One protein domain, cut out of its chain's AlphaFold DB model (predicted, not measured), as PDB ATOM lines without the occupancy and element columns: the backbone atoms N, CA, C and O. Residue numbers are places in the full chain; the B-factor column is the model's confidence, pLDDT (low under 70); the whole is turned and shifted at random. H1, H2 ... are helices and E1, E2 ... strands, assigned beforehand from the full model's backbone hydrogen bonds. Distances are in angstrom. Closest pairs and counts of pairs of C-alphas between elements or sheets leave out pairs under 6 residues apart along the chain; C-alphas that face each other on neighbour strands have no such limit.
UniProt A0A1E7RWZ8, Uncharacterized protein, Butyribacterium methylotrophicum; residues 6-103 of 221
ATOM      1  N   ASP A   6      83.248   6.174 233.175       89.19
ATOM      2  CA  ASP A   6      82.923   7.577 232.905       89.19
ATOM      3  C   ASP A   6      82.039   8.181 234.002       89.19
ATOM      4  O   ASP A   6      82.310   9.283 234.482       89.19
ATOM      5  N   ILE A   7      81.035   7.431 234.468       89.12
ATOM      6  CA  ILE A   7      80.161   7.850 235.572       89.12
ATOM      7  C   ILE A   7      80.978   8.069 236.849       89.12
ATOM      8  O   ILE A   7      80.806   9.077 237.544       89.12
ATOM      9  N   LEU A   8      81.881   7.136 237.165       92.19
ATOM     10  CA  LEU A   8      82.730   7.231 238.351       92.19
ATOM     11  C   LEU A   8      83.725   8.387 238.238       92.19
ATOM     12  O   LEU A   8      83.897   9.136 239.203       92.19
ATOM     13  N   PHE A   9      84.334   8.582 237.070       93.06
ATOM     14  CA  PHE A   9      85.219   9.709 236.799       93.06
ATOM     15  C   PHE A   9      84.493  11.045 236.965       93.06
ATOM     16  O   PHE A   9      84.989  11.915 237.682       93.06
ATOM     17  N   GLU A  10      83.315  11.212 236.360       91.00
ATOM     18  CA  GLU A  10      82.541  12.452 236.447       91.00
ATOM     19  C   GLU A  10      82.126  12.744 237.896       91.00
ATOM     20  O   GLU A  10      82.304  13.859 238.397       91.00
ATOM     21  N   ALA A  11      81.605  11.737 238.600       92.06
ATOM     22  CA  ALA A  11      81.151  11.881 239.978       92.06
ATOM     23  C   ALA A  11      82.305  12.205 240.939       92.06
ATOM     24  O   ALA A  11      82.166  13.087 241.790       92.06
ATOM     25  N   LEU A  12      83.453  11.537 240.795       94.44
ATOM     26  CA  LEU A  12      84.626  11.801 241.629       94.44
ATOM     27  C   LEU A  12      85.282  13.142 241.289       94.44
ATOM     28  O   LEU A  12      85.708  13.840 242.207       94.44
ATOM     29  N   SER A  13      85.308  13.547 240.016       94.19
ATOM     30  CA  SER A  13      85.902  14.822 239.574       94.19
ATOM     31  C   SER A  13      85.164  16.054 240.101       94.19
ATOM     32  O   SER A  13      85.746  17.131 240.206       94.19
ATOM     33  N   LYS A  14      83.890  15.910 240.495       92.62
ATOM     34  CA  LYS A  14      83.129  16.965 241.191       92.62
ATOM     35  C   LYS A  14      83.627  17.220 242.620       92.62
ATOM     36  O   LYS A  14      83.312  18.258 243.193       92.62
ATOM     37  N   ILE A  15      84.361  16.273 243.208       94.31
ATOM     38  CA  ILE A  15      84.762  16.281 244.626       94.31
ATOM     39  C   ILE A  15      86.285  16.363 244.769       94.31
ATOM     40  O   ILE A  15      86.799  17.045 245.656       94.31
ATOM     41  N   TYR A  16      87.015  15.666 243.901       95.12
ATOM     42  CA  TYR A  16      88.460  15.514 243.958       95.12
ATOM     43  C   TYR A  16      89.108  15.869 242.624       95.12
ATOM     44  O   TYR A  16      88.483  15.812 241.571       95.12
ATOM     45  N   LYS A  17      90.410  16.162 242.654       93.94
ATOM     46  CA  LYS A  17      91.219  16.171 241.437       93.94
ATOM     47  C   LYS A  17      91.494  14.721 241.033       93.94
ATOM     48  O   LYS A  17      92.203  14.015 241.757       93.94
ATOM     49  N   VAL A  18      90.937  14.309 239.898       94.62
ATOM     50  CA  VAL A  18      91.062  12.955 239.346       94.62
ATOM     51  C   VAL A  18      91.674  13.022 237.952       94.62
ATOM     52  O   VAL A  18      91.324  13.889 237.155       94.62
ATOM     53  N   GLU A  19      92.592  12.109 237.665       92.44
ATOM     54  CA  GLU A  19      93.169  11.897 236.336       92.44
ATOM     55  C   GLU A  19      92.733  10.519 235.837       92.44
ATOM     56  O   GLU A  19      92.915   9.528 236.545       92.44
ATOM     57  N   ALA A  20      92.153  10.456 234.639       90.50
ATOM     58  CA  ALA A  20      91.818   9.198 233.984       90.50
ATOM     59  C   ALA A  20      92.961   8.761 233.057       90.50
ATOM     60  O   ALA A  20      93.546   9.591 232.359       90.50
ATOM     61  N   ALA A  21      93.286   7.470 233.054       86.31
ATOM     62  CA  ALA A  21      94.298   6.890 232.176       86.31
ATOM     63  C   ALA A  21      94.000   5.414 231.860       86.31
ATOM     64  O   ALA A  21      93.108   4.810 232.457       86.31
ATOM     65  N   GLY A  22      94.777   4.827 230.947       81.25
ATOM     66  CA  GLY A  22      94.587   3.444 230.506       81.25
ATOM     67  C   GLY A  22      93.390   3.290 229.567       81.25
ATOM     68  O   GLY A  22      93.053   4.208 228.815       81.25
ATOM     69  N   CYS A  23      92.758   2.120 229.593       72.94
ATOM     70  CA  CYS A  23      91.559   1.831 228.811       72.94
ATOM     71  C   CYS A  23      90.308   2.412 229.488       72.94
ATOM     72  O   CYS A  23      90.205   2.421 230.709       72.94
ATOM     73  N   THR A  24      89.306   2.854 228.729       70.44
ATOM     74  CA  THR A  24      88.008   3.236 229.313       70.44
ATOM     75  C   THR A  24      87.045   2.059 229.230       70.44
ATOM     76  O   THR A  24      86.726   1.602 228.132       70.44
ATOM     77  N   LEU A  25      86.558   1.584 230.379       72.50
ATOM     78  CA  LEU A  25      85.464   0.614 230.430       72.50
ATOM     79  C   LEU A  25      84.154   1.377 230.275       72.50
ATOM     80  O   LEU A  25      83.657   1.990 231.219       72.50
ATOM     81  N   THR A  26      83.646   1.402 229.048       70.38
ATOM     82  CA  THR A  26      82.443   2.158 228.673       70.38
ATOM     83  C   THR A  26      81.153   1.388 228.938       70.38
ATOM     84  O   THR A  26      80.099   2.004 229.116       70.38
ATOM     85  N   ASN A  27      81.227   0.056 229.006       75.88
ATOM     86  CA  ASN A  27      80.089  -0.786 229.352       75.88
ATOM     87  C   ASN A  27      79.698  -0.577 230.820       75.88
ATOM     88  O   ASN A  27      80.557  -0.466 231.693       75.88
ATOM     89  N   LEU A  28      78.389  -0.527 231.078       68.62
ATOM     90  CA  LEU A  28      77.815  -0.510 232.422       68.62
ATOM     91  C   LEU A  28      77.883  -1.924 233.003       68.62
ATOM     92  O   LEU A  28      76.854  -2.575 233.066       68.62
ATOM     93  N   SER A  29      79.082  -2.410 233.314       79.50
ATOM     94  CA  SER A  29      79.326  -3.766 233.829       79.50
ATOM     95  C   SER A  29      80.084  -3.774 235.151       79.50
ATOM     96  O   SER A  29      80.410  -4.841 235.655       79.50
ATOM     97  N   LEU A  30      80.400  -2.601 235.713       79.75
ATOM     98  CA  LEU A  30      81.268  -2.529 236.879       79.75
ATOM     99  C   LEU A  30      80.569  -3.010 238.150       79.75
ATOM    100  O   LEU A  30      79.586  -2.403 238.597       79.75
ATOM    101  N   ASP A  31      81.171  -4.022 238.767       83.94
ATOM    102  CA  ASP A  31      80.766  -4.578 240.054       83.94
ATOM    103  C   ASP A  31      80.967  -3.589 241.214       83.94
ATOM    104  O   ASP A  31      81.468  -2.469 241.061       83.94
ATOM    105  N   LEU A  32      80.539  -4.000 242.410       87.44
ATOM    106  CA  LEU A  32      80.709  -3.213 243.627       87.44
ATOM    107  C   LEU A  32      82.196  -2.925 243.913       87.44
ATOM    108  O   LEU A  32      83.054  -3.773 243.675       87.44
ATOM    109  N   PRO A  33      82.510  -1.746 244.477       92.38
ATOM    110  CA  PRO A  33      83.884  -1.377 244.775       92.38
ATOM    111  C   PRO A  33      84.462  -2.221 245.912       92.38
ATOM    112  O   PRO A  33      83.896  -2.305 247.005       92.38
ATOM    113  N   GLU A  34      85.654  -2.756 245.681       92.12
ATOM    114  CA  GLU A  34      86.422  -3.555 246.628       92.12
ATOM    115  C   GLU A  34      87.707  -2.833 247.034       92.12
ATOM    116  O   GLU A  34      88.370  -2.175 246.231       92.12
ATOM    117  N   HIS A  35      88.093  -2.963 248.302       89.56
ATOM    118  CA  HIS A  35      89.407  -2.509 248.738       89.56
ATOM    119  C   HIS A  35      90.450  -3.562 248.356       89.56
ATOM    120  O   HIS A  35      90.358  -4.712 248.783       89.56
ATOM    121  N   TYR A  36      91.482  -3.175 247.608       89.38
ATOM    122  CA  TYR A  36      92.568  -4.090 247.275       89.38
ATOM    123  C   TYR A  36      93.436  -4.348 248.514       89.38
ATOM    124  O   TYR A  36      94.054  -3.438 249.065       89.38
ATOM    125  N   LEU A  37      93.462  -5.594 248.986       80.88
ATOM    126  CA  LEU A  37      94.157  -5.975 250.224       80.88
ATOM    127  C   LEU A  37      95.637  -6.342 250.016       80.88
ATOM    128  O   LEU A  37      96.343  -6.602 250.989       80.88
ATOM    129  N   GLY A  38      96.125  -6.343 248.772       75.62
ATOM    130  CA  GLY A  38      97.446  -6.879 248.450       75.62
ATOM    131  C   GLY A  38      97.475  -8.410 248.448       75.62
ATOM    132  O   GLY A  38      96.441  -9.070 248.499       75.62
ATOM    133  N   GLY A  39      98.680  -8.982 248.372       69.88
ATOM    134  CA  GLY A  39      98.883 -10.433 248.484       69.88
ATOM    135  C   GLY A  39      98.927 -11.214 247.167       69.88
ATOM    136  O   GLY A  39      98.970 -12.437 247.212       69.88
ATOM    137  N   GLY A  40      98.960 -10.537 246.014       66.38
ATOM    138  CA  GLY A  40      99.128 -11.197 244.713       66.38
ATOM    139  C   GLY A  40      97.851 -11.812 244.137       66.38
ATOM    140  O   GLY A  40      97.933 -12.558 243.173       66.38
ATOM    141  N   SER A  41      96.681 -11.500 244.702       70.25
ATOM    142  CA  SER A  41      95.401 -11.858 244.089       70.25
ATOM    143  C   SER A  41      95.265 -11.195 242.721       70.25
ATOM    144  O   SER A  41      95.521  -9.995 242.586       70.25
ATOM    145  N   ALA A  42      94.835 -11.972 241.729       84.25
ATOM    146  CA  ALA A  42      94.587 -11.460 240.395       84.25
ATOM    147  C   ALA A  42      93.424 -10.458 240.387       84.25
ATOM    148  O   ALA A  42      92.434 -10.599 241.115       84.25
ATOM    149  N   PHE A  43      93.560  -9.433 239.554       88.31
ATOM    150  CA  PHE A  43      92.515  -8.458 239.290       88.31
ATOM    151  C   PHE A  43      91.489  -9.075 238.346       88.31
ATOM    152  O   PHE A  43      91.830  -9.534 237.253       88.31
ATOM    153  N   LYS A  44      90.232  -9.093 238.782       89.69
ATOM    154  CA  LYS A  44      89.139  -9.722 238.048       89.69
ATOM    155  C   LYS A  44      88.523  -8.768 237.041       89.69
ATOM    156  O   LYS A  44      88.421  -7.565 237.282       89.69
ATOM    157  N   LYS A  45      88.079  -9.341 235.927       89.12
ATOM    158  CA  LYS A  45      87.364  -8.627 234.873       89.12
ATOM    159  C   LYS A  45      86.106  -7.945 235.421       89.12
ATOM    160  O   LYS A  45      85.369  -8.579 236.156       89.12
ATOM    161  N   ASP A  46      85.850  -6.707 235.000       88.38
ATOM    162  CA  ASP A  46      84.685  -5.881 235.357       88.38
ATOM    163  C   ASP A  46      84.581  -5.508 236.857       88.38
ATOM    164  O   ASP A  46      83.636  -4.842 237.275       88.38
ATOM    165  N   HIS A  47      85.591  -5.823 237.675       90.75
ATOM    166  CA  HIS A  47      85.635  -5.394 239.076       90.75
ATOM    167  C   HIS A  47      86.220  -3.984 239.240       90.75
ATOM    168  O   HIS A  47      87.043  -3.514 238.444       90.75
ATOM    169  N   VAL A  48      85.828  -3.328 240.338       93.12
ATOM    170  CA  VAL A  48      86.367  -2.032 240.763       93.12
ATOM    171  C   VAL A  48      87.224  -2.203 242.003       93.12
ATOM    172  O   VAL A  48      86.729  -2.537 243.076       93.12
ATOM    173  N   TYR A  49      88.508  -1.891 241.879       93.75
ATOM    174  CA  TYR A  49      89.462  -1.953 242.975       93.75
ATOM    175  C   TYR A  49      89.857  -0.560 243.434       93.75
ATOM    176  O   TYR A  49      90.150   0.322 242.630       93.75
ATOM    177  N   ILE A  50      89.909  -0.370 244.745       94.81
ATOM    178  CA  ILE A  50      90.352   0.864 245.384       94.81
ATOM    179  C   ILE A  50      91.613   0.545 246.174       94.81
ATOM    180  O   ILE A  50      91.600  -0.313 247.058       94.81
ATOM    181  N   ALA A  51      92.709   1.220 245.843       93.25
ATOM    182  CA  ALA A  51      94.016   0.948 246.427       93.25
ATOM    183  C   ALA A  51      94.814   2.234 246.617       93.25
ATOM    184  O   ALA A  51      94.655   3.209 245.876       93.25
ATOM    185  N   ARG A  52      95.739   2.235 247.576       91.56
ATOM    186  CA  ARG A  52      96.816   3.223 247.551       91.56
ATOM    187  C   ARG A  52      97.870   2.807 246.535       91.56
ATOM    188  O   ARG A  52      98.160   1.623 246.377       91.56
ATOM    189  N   THR A  53      98.503   3.786 245.904       89.44
ATOM    190  CA  THR A  53      99.552   3.531 244.909       89.44
ATOM    191  C   THR A  53     100.729   2.719 245.474       89.44
ATOM    192  O   THR A  53     101.325   1.924 244.756       89.44
ATOM    193  N   ASP A  54     101.048   2.882 246.761       87.44
ATOM    194  CA  ASP A  54     102.126   2.162 247.459       87.44
ATOM    195  C   ASP A  54     101.791   0.698 247.798       87.44
ATOM    196  O   ASP A  54     102.691  -0.074 248.121       87.44
ATOM    197  N   GLN A  55     100.520   0.299 247.700       87.81
ATOM    198  CA  GLN A  55     100.056  -1.076 247.929       87.81
ATOM    199  C   GLN A  55      99.991  -1.901 246.639       87.81
ATOM    200  O   GLN A  55      99.772  -3.113 246.688       87.81
ATOM    201  N   LEU A  56     100.148  -1.255 245.482       88.88
ATOM    202  CA  LEU A  56     100.034  -1.915 244.193       88.88
ATOM    203  C   LEU A  56     101.245  -2.814 243.928       88.88
ATOM    204  O   LEU A  56     102.387  -2.365 244.070       88.88
ATOM    205  N   PRO A  57     101.035  -4.071 243.495       87.62
ATOM    206  CA  PRO A  57     102.136  -4.921 243.083       87.62
ATOM    207  C   PRO A  57     102.807  -4.335 241.828       87.62
ATOM    208  O   PRO A  57     102.125  -3.758 240.975       87.62
ATOM    209  N   PRO A  58     104.132  -4.510 241.675       83.25
ATOM    210  CA  PRO A  58     104.860  -4.034 240.500       83.25
ATOM    211  C   PRO A  58     104.458  -4.773 239.214       83.25
ATOM    212  O   PRO A  58     104.551  -4.198 238.134       83.25
ATOM    213  N   SER A  59     104.003  -6.025 239.337       81.94
ATOM    214  CA  SER A  59     103.493  -6.855 238.245       81.94
ATOM    215  C   SER A  59     102.208  -7.553 238.709       81.94
ATOM    216  O   SER A  59     102.304  -8.587 239.372       81.94
ATOM    217  N   PRO A  60     101.023  -6.973 238.453       83.69
ATOM    218  CA  PRO A  60      99.748  -7.594 238.800       83.69
ATOM    219  C   PRO A  60      99.417  -8.766 237.863       83.69
ATOM    220  O   PRO A  60      99.761  -8.741 236.683       83.69
ATOM    221  N   GLU A  61      98.702  -9.763 238.378       85.00
ATOM    222  CA  GLU A  61      97.991 -10.738 237.546       85.00
ATOM    223  C   GLU A  61      96.616 -10.167 237.177       85.00
ATOM    224  O   GLU A  61      95.952  -9.564 238.021       85.00
ATOM    225  N   LEU A  62      96.202 -10.322 235.919       85.12
ATOM    226  CA  LEU A  62      94.959  -9.760 235.389       85.12
ATOM    227  C   LEU A  62      94.163 -10.863 234.689       85.12
ATOM    228  O   LEU A  62      94.653 -11.472 233.741       85.12
ATOM    229  N   GLU A  63      92.940 -11.112 235.151       86.50
ATOM    230  CA  GLU A  63      92.007 -12.070 234.534       86.50
ATOM    231  C   GLU A  63      91.156 -11.422 233.423       86.50
ATOM    232  O   GLU A  63      90.464 -12.114 232.676       86.50
ATOM    233  N   GLY A  64      91.214 -10.094 233.295       84.81
ATOM    234  CA  GLY A  64      90.628  -9.309 232.208       84.81
ATOM    235  C   GLY A  64      90.494  -7.826 232.574       84.81
ATOM    236  O   GLY A  64      90.974  -7.414 233.631       84.81
ATOM    237  N   PRO A  65      89.824  -7.012 231.742       87.00
ATOM    238  CA  PRO A  65      89.761  -5.568 231.940       87.00
ATOM    239  C   PRO A  65      89.092  -5.193 233.265       87.00
ATOM    240  O   PRO A  65      87.991  -5.657 233.543       87.00
ATOM    241  N   ALA A  66      89.729  -4.345 234.069       90.44
ATOM    242  CA  ALA A  66      89.257  -3.979 235.407       90.44
ATOM    243  C   ALA A  66      89.421  -2.476 235.662       90.44
ATOM    244  O   ALA A  66      90.275  -1.826 235.054       90.44
ATOM    245  N   LEU A  67      88.635  -1.909 236.577       92.50
ATOM    246  CA  LEU A  67      88.797  -0.522 237.010       92.50
ATOM    247  C   LEU A  67      89.630  -0.468 238.290       92.50
ATOM    248  O   LEU A  67      89.302  -1.097 239.292       92.50
ATOM    249  N   LEU A  68      90.676   0.348 238.281       93.06
ATOM    250  CA  LEU A  68      91.499   0.639 239.442       93.06
ATOM    251  C   LEU A  68      91.427   2.130 239.786       93.06
ATOM    252  O   LEU A  68      91.812   3.003 239.006       93.06
ATOM    253  N   ILE A  69      90.961   2.417 240.997       95.06
ATOM    254  CA  ILE A  69      90.909   3.750 241.586       95.06
ATOM    255  C   ILE A  69      92.066   3.874 242.581       95.06
ATOM    256  O   ILE A  69      92.052   3.290 243.668       95.06
ATOM    257  N   CYS A  70      93.080   4.648 242.206       93.94
ATOM    258  CA  CYS A  70      94.304   4.816 242.979       93.94
ATOM    259  C   CYS A  70      94.261   6.086 243.821       93.94
ATOM    260  O   CYS A  70      93.972   7.166 243.303       93.94
ATOM    261  N   LEU A  71      94.661   5.987 245.089       93.94
ATOM    262  CA  LEU A  71      94.958   7.146 245.926       93.94
ATOM    263  C   LEU A  71      96.468   7.360 246.064       93.94
ATOM    264  O   LEU A  71      97.189   6.482 246.549       93.94
ATOM    265  N   GLY A  72      96.919   8.571 245.731       84.31
ATOM    266  CA  GLY A  72      98.288   9.027 245.961       84.31
ATOM    267  C   GLY A  72      99.056   9.331 244.676       84.31
ATOM    268  O   GLY A  72      98.569  10.037 243.790       84.31
ATOM    269  N   GLY A  73     100.305   8.859 244.615       82.06
ATOM    270  CA  GLY A  73     101.214   9.086 243.490       82.06
ATOM    271  C   GLY A  73     100.797   8.363 242.205       82.06
ATOM    272  O   GLY A  73      99.762   7.700 242.143       82.06
ATOM    273  N   SER A  74     101.625   8.478 241.166       85.88
ATOM    274  CA  SER A  74     101.410   7.738 239.918       85.88
ATOM    275  C   SER A  74     101.647   6.237 240.127       85.88
ATOM    276  O   SER A  74     102.688   5.893 240.695       85.88
ATOM    277  N   PRO A  75     100.740   5.348 239.677       87.12
ATOM    278  CA  PRO A  75     100.991   3.910 239.686       87.12
ATOM    279  C   PRO A  75     102.197   3.542 238.809       87.12
ATOM    280  O   PRO A  75     102.638   4.358 237.992       87.12
ATOM    281  N   PRO A  76     102.757   2.330 238.973       87.00
ATOM    282  CA  PRO A  76     103.811   1.834 238.096       87.00
ATOM    283  C   PRO A  76     103.404   1.887 236.616       87.00
ATOM    284  O   PRO A  76     102.245   1.647 236.279       87.00
ATOM    285  N   ASN A  77     104.372   2.126 235.722       84.88
ATOM    286  CA  ASN A  77     104.130   2.263 234.277       84.88
ATOM    287  C   ASN A  77     103.384   1.074 233.650       84.88
ATOM    288  O   ASN A  77     102.695   1.252 232.651       84.88
ATOM    289  N   TRP A  78     103.505  -0.121 234.239       84.31
ATOM    290  CA  TRP A  78     102.789  -1.319 233.798       84.31
ATOM    291  C   TRP A  78     101.275  -1.071 233.692       84.31
ATOM    292  O   TRP A  78     100.674  -1.402 232.675       84.31
ATOM    293  N   TYR A  79     100.676  -0.402 234.686       86.75
ATOM    294  CA  TYR A  79      99.225  -0.188 234.763       86.75
ATOM    295  C   TYR A  79      98.688   0.655 233.602       86.75
ATOM    296  O   TYR A  79      97.570   0.434 233.151       86.75
ATOM    297  N   PHE A  80      99.489   1.578 233.067       84.69
ATOM    298  CA  PHE A  80      99.075   2.441 231.957       84.69
ATOM    299  C   PHE A  80      99.032   1.723 230.603       84.69
ATOM    300  O   PHE A  80      98.326   2.174 229.707       84.69
ATOM    301  N   ASN A  81      99.778   0.624 230.451       78.44
ATOM    302  CA  ASN A  81      99.910  -0.125 229.195       78.44
ATOM    303  C   ASN A  81      99.120  -1.444 229.208       78.44
ATOM    304  O   ASN A  81      99.435  -2.367 228.461       78.44
ATOM    305  N   SER A  82      98.134  -1.550 230.092       78.12
ATOM    306  CA  SER A  82      97.388  -2.777 230.367       78.12
ATOM    307  C   SER A  82      95.889  -2.564 230.196       78.12
ATOM    308  O   SER A  82      95.450  -1.438 229.982       78.12
ATOM    309  N   GLU A  83      95.092  -3.623 230.343       83.06
ATOM    310  CA  GLU A  83      93.627  -3.544 230.236       83.06
ATOM    311  C   GLU A  83      92.955  -2.878 231.454       83.06
ATOM    312  O   GLU A  83      91.735  -2.943 231.611       83.06
ATOM    313  N   PHE A  84      93.726  -2.219 232.325       86.31
ATOM    314  CA  PHE A  84      93.159  -1.409 233.389       86.31
ATOM    315  C   PHE A  84      92.549  -0.116 232.860       86.31
ATOM    316  O   PHE A  84      93.144   0.625 232.074       86.31
ATOM    317  N   SER A  85      91.396   0.206 233.426       90.38
ATOM    318  CA  SER A  85      90.902   1.566 233.520       90.38
ATOM    319  C   SER A  85      91.425   2.193 234.798       90.38
ATOM    320  O   SER A  85      91.293   1.599 235.864       90.38
ATOM    321  N   LEU A  86      92.064   3.358 234.712       92.38
ATOM    322  CA  LEU A  86      92.712   3.991 235.857       92.38
ATOM    323  C   LEU A  86      92.036   5.307 236.199       92.38
ATOM    324  O   LEU A  86      91.943   6.195 235.355       92.38
ATOM    325  N   LEU A  87      91.666   5.466 237.468       94.38
ATOM    326  CA  LEU A  87      91.256   6.739 238.053       94.38
ATOM    327  C   LEU A  87      92.217   7.103 239.181       94.38
ATOM    328  O   LEU A  87      92.192   6.514 240.259       94.38
ATOM    329  N   ILE A  88      93.083   8.082 238.942       94.62
ATOM    330  CA  ILE A  88      94.110   8.501 239.897       94.62
ATOM    331  C   ILE A  88      93.604   9.718 240.668       94.62
ATOM    332  O   ILE A  88      93.539  10.829 240.140       94.62
ATOM    333  N   VAL A  89      93.272   9.513 241.938       95.56
ATOM    334  CA  VAL A  89      92.727  10.531 242.838       95.56
ATOM    335  C   VAL A  89      93.859  11.205 243.613       95.56
ATOM    336  O   VAL A  89      94.603  10.553 244.347       95.56
ATOM    337  N   LYS A  90      93.990  12.529 243.473       92.19
ATOM    338  CA  LYS A  90      95.107  13.301 244.054       92.19
ATOM    339  C   LYS A  90      94.783  13.987 245.380       92.19
ATOM    340  O   LYS A  90      95.701  14.286 246.135       92.19
ATOM    341  N   THR A  91      93.512  14.302 245.641       92.62
ATOM    342  CA  THR A  91      93.120  15.223 246.730       92.62
ATOM    343  C   THR A  91      92.220  14.605 247.799       92.62
ATOM    344  O   THR A  91      91.738  15.332 248.666       92.62
ATOM    345  N   ALA A  92      91.965  13.293 247.768       92.81
ATOM    346  CA  ALA A  92      91.236  12.651 248.860       92.81
ATOM    347  C   ALA A  92      92.128  12.559 250.119       92.81
ATOM    348  O   ALA A  92      93.326  12.300 249.985       92.81
ATOM    349  N   PRO A  93      91.575  12.773 251.330       92.81
ATOM    350  CA  PRO A  93      92.369  12.835 252.560       92.81
ATOM    351  C   PRO A  93      92.974  11.479 252.943       92.81
ATOM    352  O   PRO A  93      94.104  11.413 253.420       92.81
ATOM    353  N   ASP A  94      92.231  10.397 252.718       93.62
ATOM    354  CA  ASP A  94      92.634   9.033 253.032       93.62
ATOM    355  C   ASP A  94      91.831   8.019 252.198       93.62
ATOM    356  O   ASP A  94      90.821   8.353 251.564       93.62
ATOM    357  N   ILE A  95      92.300   6.766 252.195       93.06
ATOM    358  CA  ILE A  95      91.736   5.688 251.376       93.06
ATOM    359  C   ILE A  95      90.323   5.291 251.820       93.06
ATOM    360  O   ILE A  95      89.501   4.953 250.973       93.06
ATOM    361  N   LEU A  96      90.004   5.383 253.117       94.19
ATOM    362  CA  LEU A  96      88.684   5.034 253.649       94.19
ATOM    363  C   LEU A  96      87.656   6.095 253.262       94.19
ATOM    364  O   LEU A  96      86.542   5.759 252.860       94.19
ATOM    365  N   THR A  97      88.035   7.373 253.320       95.25
ATOM    366  CA  THR A  97      87.193   8.465 252.820       95.25
ATOM    367  C   THR A  97      86.902   8.285 251.334       95.25
ATOM    368  O   THR A  97      85.743   8.383 250.932       95.25
ATOM    369  N   LEU A  98      87.917   7.970 250.519       95.81
ATOM    370  CA  LEU A  98      87.717   7.683 249.097       95.81
ATOM    371  C   LEU A  98      86.787   6.477 248.888       95.81
ATOM    372  O   LEU A  98      85.810   6.583 248.149       95.81
ATOM    373  N   PHE A  99      87.041   5.368 249.583       95.12
ATOM    374  CA  PHE A  99      86.238   4.146 249.509       95.12
ATOM    375  C   PHE A  99      84.761   4.407 249.835       95.12
ATOM    376  O   PHE A  99      83.869   4.033 249.073       95.12
ATOM    377  N   ASN A 100      84.490   5.135 250.921       95.25
ATOM    378  CA  ASN A 100      83.134   5.518 251.315       95.25
ATOM    379  C   ASN A 100      82.457   6.421 250.277       95.25
ATOM    380  O   ASN A 100      81.249   6.315 250.068       95.25
ATOM    381  N   LYS A 101      83.210   7.305 249.612       95.81
ATOM    382  CA  LYS A 101      82.663   8.146 248.539       95.81
ATOM    383  C   LYS A 101      82.319   7.345 247.296       95.81
ATOM    384  O   LYS A 101      81.237   7.557 246.759       95.81
ATOM    385  N   VAL A 102      83.167   6.409 246.879       95.56
ATOM    386  CA  VAL A 102      82.842   5.525 245.750       95.56
ATOM    387  C   VAL A 102      81.600   4.695 246.072       95.56
ATOM    388  O   VAL A 102      80.649   4.706 245.297       95.56
ATOM    389  N   GLN A 103      81.520   4.090 247.261       94.12
ATOM    390  CA  GLN A 103      80.306   3.388 247.694       94.12
ATOM    391  C   GLN A 103      79.059   4.283 247.708       94.12
ATOM    392  O   GLN A 103      77.978   3.837 247.333       94.12
TER     393      GLN A 103
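This is residues 6 to 103 of the 221 residues of an uncharacterized protein of Butyribacterium methylotrophicum (UniProt A0A1E7RWZ8). One strongly twisted sheet of five strands makes a wall, with two short helices, H1 and H3, packed on one face; the long links 36 to 47 and 53 to 65 and the small helix H2 lie away from those two helices. The sheet's order is E1, E5, E4, E3, E2, mixed, with E1 antiparallel to E5 and the other neighbours parallel; the link 23 to 32 leads from one edge strand, E1, to the other, E2. The printed part has 98 residues with three named helices and five named strands in the order H1, E1, E2, E3, E4, H2, E5, H3; 46 residues, under half, are in named elements, and the class is mixed, helices and strands. It is compact and rounded, with a radius of gyration of the C-alphas of 12.0 A and spans of 31 by 29 by 22 A.

H1 is residues 6 to 13, 10.3 A long, with C-alpha 6 at (82.923, 7.577, 232.905). E1 is residues 18 to 22, 13.5 A. E2 is residues 33 to 35 and E3 residues 48 to 52. E4 is residues 66 to 71, 16.3 A, with C-alpha 66 at (89.257, -3.979, 235.407). H2 is residues 77 to 80, and E5 is residues 84 to 89, 15.2 A. H3 is residues 95 to 103, 12.2 A, with C-alpha 103 at (80.306, 3.388, 247.694).

E1 and E5 are antiparallel, with N 19 and O 88 2.9 A apart, within hydrogen-bond range. E5 and E4 are parallel, with N 87 and O 68 at 2.9 A; E4, H2 and E5 form a strand-helix-strand unit, two parallel neighbour strands with a helix between, and its crossover is right-handed. E4 and E3 are parallel, with N 69 and O 49 at 2.8 A, and so are E3 and E2, with N 50 and O 34 at 2.8 A. H1 and H3 are on the same face of the sheet, two layers with helices on one face. H1, at a height over the sheet of 9.1 A, lies over E5 and along it at 3 degrees on the local plane; its closest C-alphas to E5 are those of Phe 9 and Leu 87, 6.8 A apart. H3, at a height over the sheet of 8.5 A, lies over E3 and along it at 13 degrees on the local plane; the closest C-alphas are those of Ile 50 and Phe 99, 6.7 A apart. H1 and H3 are close but not clearly touching, the closest C-alphas being those of Leu 8 and Val 102, 7.6 A apart. H2 only grazes the sheet, with its residues 78 to 80. In H1 and H3 every O i to N i+4 pair is within hydrogen-bond range; H2 is too short for such a pair.

The two C-alphas farthest apart, of Lys 14 and Gly 40, are 32.6 A apart. The printed part has no cut; the links E2 to E3 and E3 to E4 are long. Mean pLDDT of the printed part is 87.7, with residues 28, 39 and 40 under 70.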